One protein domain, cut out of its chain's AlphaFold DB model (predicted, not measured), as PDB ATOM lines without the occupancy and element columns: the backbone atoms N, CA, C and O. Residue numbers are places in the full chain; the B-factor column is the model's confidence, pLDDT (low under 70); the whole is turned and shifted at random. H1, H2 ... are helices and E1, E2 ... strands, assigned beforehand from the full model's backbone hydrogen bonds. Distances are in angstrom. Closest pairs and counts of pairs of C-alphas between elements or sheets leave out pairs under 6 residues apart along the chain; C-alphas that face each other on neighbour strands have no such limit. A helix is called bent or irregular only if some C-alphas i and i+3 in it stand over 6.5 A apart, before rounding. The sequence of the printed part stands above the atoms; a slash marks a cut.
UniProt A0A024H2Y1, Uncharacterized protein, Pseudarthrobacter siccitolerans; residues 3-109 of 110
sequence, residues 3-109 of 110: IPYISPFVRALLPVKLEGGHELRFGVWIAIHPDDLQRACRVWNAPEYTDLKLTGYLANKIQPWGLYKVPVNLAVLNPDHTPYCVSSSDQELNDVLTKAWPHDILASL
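What this domain is: This is residues 3 to 109 of the 110 residues of an uncharacterized protein of Pseudarthrobacter siccitolerans (UniProt A0A024H2Y1). One curled sheet of five strands makes a small, nearly closed barrel, in which E1 and E2 face E4 and E5, with E3 as the hinge. H1 packs on E1 at one end, H3 crosses E5, and H4 grazes the long E1-E2 hairpin near its turn. The 107 printed residues include four named helices and five named strands, along the chain E1 E2 H1 H2 E3 E4 E5 H3 H4. The antiparallel sheet runs E1 E2 E3 E4 E5; the class is mixed. The whole is compact, with a radius of gyration of the C-alphas of 14.1 A and spans of 40 by 31 by 22 A.

How they stand to each other: E1, residues 7 to 18, and E2, residues 23 to 32, form a hairpin, with N 14 and O 26 within hydrogen-bond range at 2.9 A. H1, residues 34 to 43, is on the sheet; its closest C-alphas with E1 are Pro 34 and Pro 8, 6.0 A. H2, residues 47 to 51, is not on it and is irregular, only just: C-alphas 47 and 50 are 6.7 A apart. E3, residues 53 to 58, neighbours E2 (N 31 to O 57, 2.8 A). E3, E4, residues 71 to 75, and E5, residues 84 to 87, form a meander of successive antiparallel neighbours and two hairpins, with N 56 to O 72 at 2.9 A and N 84 to O 75 at 2.8 A. The closest C-alphas of edge strands E1 and E5 are Leu 13 and Tyr 84, 4.6 A. H3, residues 91 to 98, lies over E5, across the strands at 76 degrees on the local plane; Ser 87 and Asn 94 have the closest C-alphas, 5.8 A. H4, residues 103 to 108, only grazes the sheet. Every O i to N i+4 pair is within hydrogen-bond range in H1 and H3, against 0 of 1 in H2 and 0 of 2 in H4, where O i to N i+3 gives 1 of 2 and 3 of 3.

Where its parts are: E1 begins at C-alpha 7 (203.291, 152.933, 119.946) and spans 31.9 A; E2 spans 25.6 A, E3 15.3 A and H1 14.8 A. H4 ends at C-alpha 108 (226.484, 169.830, 124.514).

The domain as a whole: The C-alphas farthest apart, Tyr 5 and Gly 20, are 43.9 A apart. The printed part has no cut; the link E3 to E4 is long. No printed residue is under 70 in pLDDT.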
ATOM      1  N   ILE A   3     206.015 149.518 117.041       88.12
ATOM      2  CA  ILE A   3     206.483 148.633 118.105       88.12
ATOM      3  C   ILE A   3     205.246 148.091 118.831       88.12
ATOM      4  O   ILE A   3     204.484 148.892 119.387       88.12
ATOM      5  N   PRO A   4     205.004 146.764 118.804       88.31
ATOM      6  CA  PRO A   4     203.850 146.157 119.458       88.31
ATOM      7  C   PRO A   4     203.726 146.580 120.922       88.31
ATOM      8  O   PRO A   4     204.726 146.660 121.632       88.31
ATOM      9  N   TYR A   5     202.494 146.851 121.359       86.75
ATOM     10  CA  TYR A   5     202.141 147.224 122.738       86.75
ATOM     11  C   TYR A   5     202.763 148.528 123.277       86.75
ATOM     12  O   TYR A   5     202.514 148.875 124.427       86.75
ATOM     13  N   ILE A   6     203.534 149.265 122.466       89.44
ATOM     14  CA  ILE A   6     204.119 150.558 122.844       89.44
ATOM     15  C   ILE A   6     203.440 151.680 122.061       89.44
ATOM     16  O   ILE A   6     202.595 152.387 122.600       89.44
ATOM     17  N   SER A   7     203.816 151.868 120.797       90.75
ATOM     18  CA  SER A   7     203.291 152.933 119.946       90.75
ATOM     19  C   SER A   7     203.820 152.759 118.517       90.75
ATOM     20  O   SER A   7     204.885 152.163 118.301       90.75
ATOM     21  N   PRO A   8     203.096 153.257 117.510       95.75
ATOM     22  CA  PRO A   8     203.688 153.588 116.234       95.75
ATOM     23  C   PRO A   8     204.491 154.886 116.303       95.75
ATOM     24  O   PRO A   8     204.103 155.864 116.931       95.75
ATOM     25  N   PHE A   9     205.611 154.892 115.591       96.50
ATOM     26  CA  PHE A   9     206.533 156.010 115.515       96.50
ATOM     27  C   PHE A   9     206.732 156.466 114.074       96.50
ATOM     28  O   PHE A   9     206.944 155.644 113.167       96.50
ATOM     29  N   VAL A  10     206.748 157.782 113.885       96.25
ATOM     30  CA  VAL A  10     207.140 158.438 112.635       96.25
ATOM     31  C   VAL A  10     208.451 159.196 112.836       96.25
ATOM     32  O   VAL A  10     208.722 159.696 113.929       96.25
ATOM     33  N   ARG A  11     209.286 159.244 111.793       96.56
ATOM     34  CA  ARG A  11     210.466 160.116 111.785       96.56
ATOM     35  C   ARG A  11     210.031 161.551 111.544       96.56
ATOM     36  O   ARG A  11     209.180 161.785 110.692       96.56
ATOM     37  N   ALA A  12     210.659 162.476 112.247       97.81
ATOM     38  CA  ALA A  12     210.494 163.901 112.041       97.81
ATOM     39  C   ALA A  12     211.833 164.633 112.185       97.81
ATOM     40  O   ALA A  12     212.821 164.071 112.664       97.81
ATOM     41  N   LEU A  13     211.847 165.895 111.775       98.06
ATOM     42  CA  LEU A  13     212.955 166.819 111.975       98.06
ATOM     43  C   LEU A  13     212.571 167.839 113.041       98.06
ATOM     44  O   LEU A  13     211.549 168.506 112.916       98.06
ATOM     45  N   LEU A  14     213.396 167.983 114.072       97.56
ATOM     46  CA  LEU A  14     213.281 169.058 115.051       97.56
ATOM     47  C   LEU A  14     214.266 170.172 114.665       97.56
ATOM     48  O   LEU A  14     215.473 169.992 114.865       97.56
ATOM     49  N   PRO A  15     213.788 171.283 114.073       97.44
ATOM     50  CA  PRO A  15     214.636 172.420 113.757       97.44
ATOM     51  C   PRO A  15     214.921 173.232 115.024       97.44
ATOM     52  O   PRO A  15     214.009 173.573 115.774       97.44
ATOM     53  N   VAL A  16     216.190 173.559 115.235       96.62
ATOM     54  CA  VAL A  16     216.663 174.456 116.287       96.62
ATOM     55  C   VAL A  16     217.380 175.610 115.616       96.62
ATOM     56  O   VAL A  16     218.406 175.426 114.954       96.62
ATOM     57  N   LYS A  17     216.827 176.808 115.783       96.94
ATOM     58  CA  LYS A  17     217.437 178.024 115.254       96.94
ATOM     59  C   LYS A  17     218.648 178.366 116.102       96.94
ATOM     60  O   LYS A  17     218.565 178.404 117.328       96.94
ATOM     61  N   LEU A  18     219.754 178.648 115.442       96.56
ATOM     62  CA  LEU A  18     220.956 179.160 116.067       96.56
ATOM     63  C   LEU A  18     221.063 180.663 115.796       96.56
ATOM     64  O   LEU A  18     220.522 181.192 114.819       96.56
ATOM     65  N   GLU A  19     221.773 181.367 116.669       95.44
ATOM     66  CA  GLU A  19     222.166 182.754 116.442       95.44
ATOM     67  C   GLU A  19     222.932 182.903 115.115       95.44
ATOM     68  O   GLU A  19     223.443 181.940 114.548       95.44
ATOM     69  N   GLY A  20     222.979 184.114 114.556       92.56
ATOM     70  CA  GLY A  20     223.638 184.344 113.262       92.56
ATOM     71  C   GLY A  20     222.912 183.741 112.049       92.56
ATOM     72  O   GLY A  20     223.450 183.781 110.948       92.56
ATOM     73  N   GLY A  21     221.690 183.223 112.221       93.06
ATOM     74  CA  GLY A  21     220.860 182.708 111.126       93.06
ATOM     75  C   GLY A  21     221.170 181.267 110.719       93.06
ATOM     76  O   GLY A  21     220.736 180.831 109.653       93.06
ATOM     77  N   HIS A  22     221.906 180.528 111.549       94.81
ATOM     78  CA  HIS A  22     222.169 179.109 111.333       94.81
ATOM     79  C   HIS A  22     221.018 178.239 111.865       94.81
ATOM     80  O   HIS A  22     220.191 178.678 112.664       94.81
ATOM     81  N   GLU A  23     220.951 176.985 111.424       94.62
ATOM     82  CA  GLU A  23     219.940 176.031 111.878       94.62
ATOM     83  C   GLU A  23     220.568 174.653 112.073       94.62
ATOM     84  O   GLU A  23     221.260 174.136 111.195       94.62
ATOM     85  N   LEU A  24     220.286 174.049 113.224       94.00
ATOM     86  CA  LEU A  24     220.566 172.651 113.514       94.00
ATOM     87  C   LEU A  24     219.272 171.848 113.360       94.00
ATOM     88  O   LEU A  24     218.214 172.270 113.821       94.00
ATOM     89  N   ARG A  25     219.342 170.661 112.751       94.94
ATOM     90  CA  ARG A  25     218.192 169.755 112.629       94.94
ATOM     91  C   ARG A  25     218.485 168.430 113.305       94.94
ATOM     92  O   ARG A  25     219.365 167.696 112.865       94.94
ATOM     93  N   PHE A  26     217.697 168.089 114.318       95.12
ATOM     94  CA  PHE A  26     217.722 166.750 114.898       95.12
ATOM     95  C   PHE A  26     216.768 165.831 114.143       95.12
ATOM     96  O   PHE A  26     215.598 166.163 113.956       95.12
ATOM     97  N   GLY A  27     217.241 164.645 113.765       96.06
ATOM     98  CA  GLY A  27     216.356 163.546 113.392       96.06
ATOM     99  C   GLY A  27     215.749 162.930 114.648       96.06
ATOM    100  O   GLY A  27     216.481 162.417 115.493       96.06
ATOM    101  N   VAL A  28     214.424 162.974 114.772       96.75
ATOM    102  CA  VAL A  28     213.699 162.490 115.953       96.75
ATOM    103  C   VAL A  28     212.622 161.477 115.576       96.75
ATOM    104  O   VAL A  28     212.131 161.434 114.449       96.75
ATOM    105  N   TRP A  29     212.241 160.655 116.542       97.25
ATOM    106  CA  TRP A  29     211.096 159.764 116.491       97.25
ATOM    107  C   TRP A  29     209.972 160.336 117.338       97.25
ATOM    108  O   TRP A  29     210.186 160.749 118.481       97.25
ATOM    109  N   ILE A  30     208.769 160.319 116.780       97.81
ATOM    110  CA  ILE A  30     207.564 160.826 117.426       97.81
ATOM    111  C   ILE A  30     206.589 159.671 117.583       97.81
ATOM    112  O   ILE A  30     206.237 159.030 116.593       97.81
ATOM    113  N   ALA A  31     206.183 159.400 118.821       97.88
ATOM    114  CA  ALA A  31     205.111 158.467 119.136       97.88
ATOM    115  C   ALA A  31     203.779 159.087 118.703       97.88
ATOM    116  O   ALA A  31     203.457 160.195 119.131       97.88
ATOM    117  N   ILE A  32     203.022 158.398 117.855       97.19
ATOM    118  CA  ILE A  32     201.761 158.887 117.281       97.19
ATOM    119  C   ILE A  32     200.624 157.898 117.538       97.19
ATOM    120  O   ILE A  32     200.846 156.763 117.971       97.19
ATOM    121  N   HIS A  33     199.389 158.314 117.260       94.12
ATOM    122  CA  HIS A  33     198.250 157.405 117.308       94.12
ATOM    123  C   HIS A  33     198.329 156.365 116.164       94.12
ATOM    124  O   HIS A  33     198.800 156.684 115.068       94.12
ATOM    125  N   PRO A  34     197.865 155.115 116.353       91.88
ATOM    126  CA  PRO A  34     197.808 154.122 115.273       91.88
ATOM    127  C   PRO A  34     197.052 154.565 114.019       91.88
ATOM    128  O   PRO A  34     197.524 154.312 112.909       91.88
ATOM    129  N   ASP A  35     195.940 155.278 114.178       91.50
ATOM    130  CA  ASP A  35     195.159 155.786 113.039       91.50
ATOM    131  C   ASP A  35     195.943 156.824 112.220       91.50
ATOM    132  O   ASP A  35     195.879 156.847 110.986       91.50
ATOM    133  N   ASP A  36     196.756 157.631 112.903       94.31
ATOM    134  CA  ASP A  36     197.645 158.608 112.282       94.31
ATOM    135  C   ASP A  36     198.769 157.934 111.494       94.31
ATOM    136  O   ASP A  36     199.118 158.399 110.407       94.31
ATOM    137  N   LEU A  37     199.296 156.799 111.976       93.31
ATOM    138  CA  LEU A  37     200.277 156.022 111.215       93.31
ATOM    139  C   LEU A  37     199.668 155.511 109.909       93.31
ATOM    140  O   LEU A  37     200.291 155.635 108.856       93.31
ATOM    141  N   GLN A  38     198.453 154.958 109.956       91.75
ATOM    142  CA  GLN A  38     197.787 154.467 108.749       91.75
ATOM    143  C   GLN A  38     197.552 155.592 107.738       91.75
ATOM    144  O   GLN A  38     197.795 155.410 106.544       91.75
ATOM    145  N   ARG A  39     197.109 156.767 108.204       92.50
ATOM    146  CA  ARG A  39     196.957 157.959 107.362       92.50
ATOM    147  C   ARG A  39     198.292 158.380 106.750       92.50
ATOM    148  O   ARG A  39     198.348 158.563 105.538       92.50
ATOM    149  N   ALA A  40     199.345 158.486 107.557       93.62
ATOM    150  CA  ALA A  40     200.677 158.859 107.091       93.62
ATOM    151  C   ALA A  40     201.203 157.879 106.031       93.62
ATOM    152  O   ALA A  40     201.684 158.313 104.992       93.62
ATOM    153  N   CYS A  41     201.041 156.568 106.241       92.88
ATOM    154  CA  CYS A  41     201.434 155.542 105.275       92.88
ATOM    155  C   CYS A  41     200.714 155.676 103.928       92.88
ATOM    156  O   CYS A  41     201.341 155.461 102.894       92.88
ATOM    157  N   ARG A  42     199.422 156.035 103.923       94.31
ATOM    158  CA  ARG A  42     198.650 156.203 102.679       94.31
ATOM    159  C   ARG A  42     199.144 157.369 101.829       94.31
ATOM    160  O   ARG A  42     199.147 157.251 100.611       94.31
ATOM    161  N   VAL A  43     199.542 158.471 102.461       95.62
ATOM    162  CA  VAL A  43     199.920 159.700 101.743       95.62
ATOM    163  C   VAL A  43     201.425 159.848 101.532       95.62
ATOM    164  O   VAL A  43     201.833 160.757 100.834       95.62
ATOM    165  N   TRP A  44     202.262 158.972 102.103       93.12
ATOM    166  CA  TRP A  44     203.719 159.171 102.182       93.12
ATOM    167  C   TRP A  44     204.426 159.396 100.837       93.12
ATOM    168  O   TRP A  44     205.389 160.146 100.773       93.12
ATOM    169  N   ASN A  45     203.956 158.741  99.773       92.00
ATOM    170  CA  ASN A  45     204.501 158.880  98.416       92.00
ATOM    171  C   ASN A  45     203.499 159.550  97.463       92.00
ATOM    172  O   ASN A  45     203.607 159.403  96.247       92.00
ATOM    173  N   ALA A  46     202.478 160.200  98.015       94.81
ATOM    174  CA  ALA A  46     201.397 160.812  97.265       94.81
ATOM    175  C   ALA A  46     201.521 162.347  97.319       94.81
ATOM    176  O   ALA A  46     202.116 162.874  98.261       94.81
ATOM    177  N   PRO A  47     200.968 163.089  96.344       94.88
ATOM    178  CA  PRO A  47     200.990 164.553  96.360       94.88
ATOM    179  C   PRO A  47     200.400 165.164  97.640       94.88
ATOM    180  O   PRO A  47     200.883 166.185  98.115       94.88
ATOM    181  N   GLU A  48     199.413 164.502  98.245       96.38
ATOM    182  CA  GLU A  48     198.753 164.906  99.491       96.38
ATOM    183  C   GLU A  48     199.682 164.850 100.715       96.38
ATOM    184  O   GLU A  48     199.301 165.275 101.809       96.38
ATOM    185  N   TYR A  49     200.908 164.335 100.561       96.56
ATOM    186  CA  TYR A  49     201.914 164.339 101.613       96.56
ATOM    187  C   TYR A  49     202.157 165.740 102.184       96.56
ATOM    188  O   TYR A  49     202.293 165.885 103.397       96.56
ATOM    189  N   THR A  50     202.147 166.781 101.345       96.69
ATOM    190  CA  THR A  50     202.375 168.168 101.784       96.69
ATOM    191  C   THR A  50     201.323 168.672 102.771       96.69
ATOM    192  O   THR A  50     201.612 169.548 103.582       96.69
ATOM    193  N   ASP A  51     200.127 168.083 102.758       97.00
ATOM    194  CA  ASP A  51     199.027 168.440 103.657       97.00
ATOM    195  C   ASP A  51     199.015 167.595 104.942       97.00
ATOM    196  O   ASP A  51     198.159 167.769 105.823       97.00
ATOM    197  N   LEU A  52     199.959 166.659 105.081       97.00
ATOM    198  CA  LEU A  52     200.056 165.798 106.248       97.00
ATOM    199  C   LEU A  52     200.415 166.618 107.491       97.00
ATOM    200  O   LEU A  52     201.490 167.209 107.614       97.00
ATOM    201  N   LYS A  53     199.500 166.574 108.459       97.31
ATOM    202  CA  LYS A  53     199.670 167.103 109.813       97.31
ATOM    203  C   LYS A  53     199.404 165.996 110.812       97.31
ATOM    204  O   LYS A  53     198.392 165.299 110.687       97.31
ATOM    205  N   LEU A  54     200.302 165.861 111.776       97.56
ATOM    206  CA  LEU A  54     200.256 164.840 112.817       97.56
ATOM    207  C   LEU A  54     200.459 165.498 114.180       97.56
ATOM    208  O   LEU A  54     201.133 166.521 114.283       97.56
ATOM    209  N   THR A  55     199.944 164.868 115.225       97.50
ATOM    210  CA  THR A  55     200.257 165.222 116.611       97.50
ATOM    211  C   THR A  55     200.779 163.976 117.308       97.50
ATOM    212  O   THR A  55     200.368 162.856 117.006       97.50
ATOM    213  N   GLY A  56     201.722 164.151 118.223       97.50
ATOM    214  CA  GLY A  56     202.302 163.037 118.952       97.50
ATOM    215  C   GLY A  56     203.149 163.487 120.125       97.50
ATOM    216  O   GLY A  56     203.027 164.614 120.600       97.50
ATOM    217  N   TYR A  57     204.021 162.594 120.576       98.19
ATOM    218  CA  TYR A  57     204.921 162.828 121.698       98.19
ATOM    219  C   TYR A  57     206.359 162.516 121.310       98.19
ATOM    220  O   TYR A  57     206.644 161.496 120.676       98.19
ATOM    221  N   LEU A  58     207.280 163.381 121.721       97.50
ATOM    222  CA  LEU A  58     208.706 163.210 121.478       97.50
ATOM    223  C   LEU A  58     209.214 161.910 122.124       97.50
ATOM    224  O   LEU A  58     209.168 161.748 123.345       97.50
ATOM    225  N   ALA A  59     209.711 160.978 121.308       96.19
ATOM    226  CA  ALA A  59     210.158 159.661 121.766       96.19
ATOM    227  C   ALA A  59     211.675 159.568 121.987       96.19
ATOM    228  O   ALA A  59     212.160 158.565 122.510       96.19
ATOM    229  N   ASN A  60     212.430 160.605 121.621       91.94
ATOM    230  CA  ASN A  60     213.844 160.733 121.959       91.94
ATOM    231  C   ASN A  60     214.028 161.688 123.131       91.94
ATOM    232  O   ASN A  60     213.277 162.648 123.277       91.94
ATOM    233  N   LYS A  61     215.059 161.442 123.941       92.62
ATOM    234  CA  LYS A  61     215.550 162.455 124.867       92.62
ATOM    235  C   LYS A  61     216.453 163.408 124.090       92.62
ATOM    236  O   LYS A  61     217.455 162.961 123.536       92.62
ATOM    237  N   ILE A  62     216.103 164.688 124.038       90.75
ATOM    238  CA  ILE A  62     216.854 165.696 123.282       90.75
ATOM    239  C   ILE A  62     217.705 166.507 124.251       90.75
ATOM    240  O   ILE A  62     217.197 167.112 125.192       90.75
ATOM    241  N   GLN A  63     219.020 166.455 124.062       88.00
ATOM    242  CA  GLN A  63     219.979 167.304 124.766       88.00
ATOM    243  C   GLN A  63     220.246 168.572 123.938       88.00
ATOM    244  O   GLN A  63     220.118 168.510 122.714       88.00
ATOM    245  N   PRO A  64     220.603 169.703 124.573       90.44
ATOM    246  CA  PRO A  64     220.855 169.893 126.013       90.44
ATOM    247  C   PRO A  64     219.607 170.035 126.904       90.44
ATOM    248  O   PRO A  64     219.723 169.948 128.119       90.44
ATOM    249  N   TRP A  65     218.413 170.209 126.333       92.56
ATOM    250  CA  TRP A  65     217.213 170.601 127.096       92.56
ATOM    251  C   TRP A  65     216.607 169.499 127.978       92.56
ATOM    252  O   TRP A  65     215.819 169.763 128.870       92.56
ATOM    253  N   GLY A  66     216.943 168.226 127.754       91.38
ATOM    254  CA  GLY A  66     216.355 167.127 128.530       91.38
ATOM    255  C   GLY A  66     214.924 166.762 128.134       91.38
ATOM    256  O   GLY A  66     214.341 165.882 128.769       91.38
ATOM    257  N   LEU A  67     214.401 167.357 127.059       94.56
ATOM    258  CA  LEU A  67     213.052 167.133 126.542       94.56
ATOM    259  C   LEU A  67     212.816 165.665 126.190       94.56
ATOM    260  O   LEU A  67     213.583 165.066 125.434       94.56
ATOM    261  N   TYR A  68     211.735 165.094 126.719       96.44
ATOM    262  CA  TYR A  68     211.312 163.721 126.462       96.44
ATOM    263  C   TYR A  68     209.831 163.550 126.815       96.44
ATOM    264  O   TYR A  68     209.379 164.085 127.822       96.44
ATOM    265  N   LYS A  69     209.078 162.779 126.016       96.44
ATOM    266  CA  LYS A  69     207.635 162.522 126.207       96.44
ATOM    267  C   LYS A  69     206.761 163.785 126.250       96.44
ATOM    268  O   LYS A  69     205.660 163.754 126.791       96.44
ATOM    269  N   VAL A  70     207.224 164.874 125.645       97.88
ATOM    270  CA  VAL A  70     206.477 166.132 125.518       97.88
ATOM    271  C   VAL A  70     205.621 166.137 124.244       97.88
ATOM    272  O   VAL A  70     206.039 165.541 123.242       97.88
ATOM    273  N   PRO A  71     204.424 166.755 124.266       98.19
ATOM    274  CA  PRO A  71     203.537 166.837 123.106       98.19
ATOM    275  C   PRO A  71     204.155 167.675 121.983       98.19
ATOM    276  O   PRO A  71     204.800 168.684 122.241       98.19
ATOM    277  N   VAL A  72     203.934 167.289 120.728       98.44
ATOM    278  CA  VAL A  72     204.468 167.995 119.558       98.44
ATOM    279  C   VAL A  72     203.550 167.851 118.351       98.44
ATOM    280  O   VAL A  72     202.995 166.783 118.089       98.44
ATOM    281  N   ASN A  73     203.412 168.938 117.597       98.56
ATOM    282  CA  ASN A  73     202.717 168.969 116.319       98.56
ATOM    283  C   ASN A  73     203.724 168.916 115.176       98.56
ATOM    284  O   ASN A  73     204.747 169.608 115.200       98.56
ATOM    285  N   LEU A  74     203.399 168.120 114.162       98.56
ATOM    286  CA  LEU A  74     204.213 167.911 112.979       98.56
ATOM    287  C   LEU A  74     203.502 168.415 111.726       98.56
ATOM    288  O   LEU A  74     202.291 168.228 111.578       98.56
ATOM    289  N   ALA A  75     204.268 168.973 110.794       98.31
ATOM    290  CA  ALA A  75     203.791 169.312 109.457       98.31
ATOM    291  C   ALA A  75     204.883 169.088 108.407       98.31
ATOM    292  O   ALA A  75     206.074 169.237 108.687       98.31
ATOM    293  N   VAL A  76     204.485 168.747 107.185       98.00
ATOM    294  CA  VAL A  76     205.406 168.665 106.048       98.00
ATOM    295  C   VAL A  76     205.670 170.075 105.523       98.00
ATOM    296  O   VAL A  76     204.765 170.750 105.046       98.00
ATOM    297  N   LEU A  77     206.918 170.537 105.644       97.06
ATOM    298  CA  LEU A  77     207.358 171.843 105.122       97.06
ATOM    299  C   LEU A  77     208.096 171.720 103.784       97.06
ATOM    300  O   LEU A  77     208.235 172.696 103.055       97.06
ATOM    301  N   ASN A  78     208.588 170.520 103.479       96.25
ATOM    302  CA  ASN A  78     209.248 170.175 102.232       96.25
ATOM    303  C   ASN A  78     208.828 168.737 101.865       96.25
ATOM    304  O   ASN A  78     208.992 167.860 102.716       96.25
ATOM    305  N   PRO A  79     208.288 168.491 100.656       95.31
ATOM    306  CA  PRO A  79     207.808 167.169 100.243       95.31
ATOM    307  C   PRO A  79     208.905 166.096 100.189       95.31
ATOM    308  O   PRO A  79     208.599 164.918 100.336       95.31
ATOM    309  N   ASP A  80     210.170 166.489 100.030       95.31
ATOM    310  CA  ASP A  80     211.308 165.567  99.956       95.31
ATOM    311  C   ASP A  80     211.868 165.200 101.342       95.31
ATOM    312  O   ASP A  80     212.798 164.398 101.465       95.31
ATOM    313  N   HIS A  81     211.341 165.801 102.412       96.25
ATOM    314  CA  HIS A  81     211.791 165.588 103.784       96.25
ATOM    315  C   HIS A  81     210.727 164.872 104.612       96.25
ATOM    316  O   HIS A  81     209.536 164.955 104.340       96.25
ATOM    317  N   THR A  82     211.148 164.237 105.709       96.50
ATOM    318  CA  THR A  82     210.205 163.841 106.763       96.50
ATOM    319  C   THR A  82     209.541 165.076 107.388       96.50
ATOM    320  O   THR A  82     210.139 166.156 107.349       96.50
ATOM    321  N   PRO A  83     208.370 164.940 108.043       97.94
ATOM    322  CA  PRO A  83     207.687 166.072 108.658       97.94
ATOM    323  C   PRO A  83     208.573 166.797 109.675       97.94
ATOM    324  O   PRO A  83     209.446 166.199 110.301       97.94
ATOM    325  N   TYR A  84     208.321 168.081 109.877       98.56
ATOM    326  CA  TYR A  84     209.008 168.908 110.857       98.56
ATOM    327  C   TYR A  84     208.173 169.035 112.123       98.56
ATOM    328  O   TYR A  84     206.955 169.163 112.039       98.56
ATOM    329  N   CYS A  85     208.823 169.074 113.281       98.31
ATOM    330  CA  CYS A  85     208.234 169.619 114.497       98.31
ATOM    331  C   CYS A  85     207.998 171.117 114.282       98.31
ATOM    332  O   CYS A  85     208.942 171.847 113.985       98.31
ATOM    333  N   VAL A  86     206.749 171.571 114.401       98.38
ATOM    334  CA  VAL A  86     206.372 172.962 114.083       98.38
ATOM    335  C   VAL A  86     205.818 173.735 115.269       98.38
ATOM    336  O   VAL A  86     205.912 174.958 115.296       98.38
ATOM    337  N   SER A  87     205.244 173.046 116.252       98.31
ATOM    338  CA  SER A  87     204.780 173.666 117.491       98.31
ATOM    339  C   SER A  87     204.610 172.630 118.592       98.31
ATOM    340  O   SER A  87     204.587 171.421 118.345       98.31
ATOM    341  N   SER A  88     204.474 173.115 119.818       98.38
ATOM    342  CA  SER A  88     204.248 172.305 121.005       98.38
ATOM    343  C   SER A  88     203.380 173.085 121.989       98.38
ATOM    344  O   SER A  88     203.493 174.306 122.077       98.38
ATOM    345  N   SER A  89     202.513 172.388 122.727       98.12
ATOM    346  CA  SER A  89     201.830 172.968 123.892       98.12
ATOM    347  C   SER A  89     202.705 172.947 125.150       98.12
ATOM    348  O   SER A  89     202.387 173.617 126.125       98.12
ATOM    349  N   ASP A  90     203.784 172.163 125.144       98.12
ATOM    350  CA  ASP A  90     204.852 172.249 126.134       98.12
ATOM    351  C   ASP A  90     205.740 173.461 125.826       98.12
ATOM    352  O   ASP A  90     206.252 173.596 124.708       98.12
ATOM    353  N   GLN A  91     205.885 174.346 126.816       97.69
ATOM    354  CA  GLN A  91     206.553 175.636 126.660       97.69
ATOM    355  C   GLN A  91     208.041 175.483 126.341       97.69
ATOM    356  O   GLN A  91     208.561 176.246 125.532       97.69
ATOM    357  N   GLU A  92     208.724 174.509 126.941       96.62
ATOM    358  CA  GLU A  92     210.162 174.330 126.755       96.62
ATOM    359  C   GLU A  92     210.467 173.835 125.337       96.62
ATOM    360  O   GLU A  92     211.301 174.417 124.643       96.62
ATOM    361  N   LEU A  93     209.726 172.843 124.834       97.62
ATOM    362  CA  LEU A  93     209.859 172.432 123.434       97.62
ATOM    363  C   LEU A  93     209.447 173.551 122.465       97.62
ATOM    364  O   LEU A  93     210.064 173.720 121.411       97.62
ATOM    365  N   ASN A  94     208.422 174.336 122.799       97.88
ATOM    366  CA  ASN A  94     208.029 175.467 121.964       97.88
ATOM    367  C   ASN A  94     209.116 176.556 121.923       97.88
ATOM    368  O   ASN A  94     209.371 177.140 120.869       97.88
ATOM    369  N   ASP A  95     209.808 176.793 123.034       97.31
ATOM    370  CA  ASP A  95     210.965 177.683 123.098       97.31
ATOM    371  C   ASP A  95     212.117 177.164 122.226       97.31
ATOM    372  O   ASP A  95     212.699 177.941 121.471       97.31
ATOM    373  N   VAL A  96     212.396 175.856 122.252       96.56
ATOM    374  CA  VAL A  96     213.407 175.225 121.381       96.56
ATOM    375  C   VAL A  96     213.118 175.465 119.895       96.56
ATOM    376  O   VAL A  96     214.034 175.768 119.134       96.56
ATOM    377  N   LEU A  97     211.850 175.384 119.492       97.25
ATOM    378  CA  LEU A  97     211.411 175.586 118.107       97.25
ATOM    379  C   LEU A  97     211.435 177.056 117.658       97.25
ATOM    380  O   LEU A  97     211.609 177.356 116.472       97.25
ATOM    381  N   THR A  98     211.186 177.984 118.581       97.31
ATOM    382  CA  THR A  98     210.895 179.382 118.231       97.31
ATOM    383  C   THR A  98     212.053 180.334 118.497       97.31
ATOM    384  O   THR A  98     212.242 181.259 117.699       97.31
ATOM    385  N   LYS A  99     212.837 180.104 119.558       96.75
ATOM    386  CA  LYS A  99     213.971 180.948 119.958       96.75
ATOM    387  C   LYS A  99     215.232 180.610 119.165       96.75
ATOM    388  O   LYS A  99     215.403 179.489 118.692       96.75
ATOM    389  N   ALA A 100     216.109 181.602 119.031       96.44
ATOM    390  CA  ALA A 100     217.473 181.397 118.563       96.44
ATOM    391  C   ALA A 100     218.370 181.057 119.759       96.44
ATOM    392  O   ALA A 100     218.274 181.706 120.801       96.44
ATOM    393  N   TRP A 101     219.213 180.045 119.596       95.38
ATOM    394  CA  TRP A 101     220.131 179.564 120.621       95.38
ATOM    395  C   TRP A 101     221.579 179.908 120.261       95.38
ATOM    396  O   TRP A 101     221.919 179.910 119.073       95.38
ATOM    397  N   PRO A 102     222.457 180.170 121.240       94.88
ATOM    398  CA  PRO A 102     223.865 180.380 120.946       94.88
ATOM    399  C   PRO A 102     224.500 179.096 120.397       94.88
ATOM    400  O   PRO A 102     223.993 177.988 120.568       94.88
ATOM    401  N   HIS A 103     225.629 179.231 119.706       93.25
ATOM    402  CA  HIS A 103     226.310 178.086 119.087       93.25
ATOM    403  C   HIS A 103     226.955 177.131 120.101       93.25
ATOM    404  O   HIS A 103     227.328 176.015 119.744       93.25
ATOM    405  N   ASP A 104     227.088 177.549 121.358       91.44
ATOM    406  CA  ASP A 104     227.642 176.741 122.445       91.44
ATOM    407  C   ASP A 104     226.821 175.473 122.726       91.44
ATOM    408  O   ASP A 104     227.386 174.459 123.144       91.44
ATOM    409  N   ILE A 105     225.524 175.465 122.394       89.56
ATOM    410  CA  ILE A 105     224.679 174.273 122.513       89.56
ATOM    411  C   ILE A 105     225.217 173.096 121.693       89.56
ATOM    412  O   ILE A 105     224.983 171.944 122.055       89.56
ATOM    413  N   LEU A 106     225.970 173.369 120.618       86.81
ATOM    414  CA  LEU A 106     226.585 172.342 119.775       86.81
ATOM    415  C   LEU A 106     227.630 171.527 120.543       86.81
ATOM    416  O   LEU A 106     227.788 170.338 120.283       86.81
ATOM    417  N   ALA A 107     228.308 172.138 121.517       87.25
ATOM    418  CA  ALA A 107     229.270 171.448 122.373       87.25
ATOM    419  C   ALA A 107     228.595 170.513 123.394       87.25
ATOM    420  O   ALA A 107     229.264 169.677 123.993       87.25
ATOM    421  N   SER A 108     227.282 170.657 123.597       83.06
ATOM    422  CA  SER A 108     226.484 169.830 124.514       83.06
ATOM    423  C   SER A 108     225.787 168.656 123.813       83.06
ATOM    424  O   SER A 108     224.994 167.945 124.438       83.06
ATOM    425  N   LEU A 109     226.028 168.475 122.511       82.75
ATOM    426  CA  LEU A 109     225.493 167.350 121.752       82.75
ATOM    427  C   LEU A 109     226.293 166.072 122.063       82.75
ATOM    428  O   LEU A 109     227.506 166.157 122.251       82.75
TER     429      LEU A 109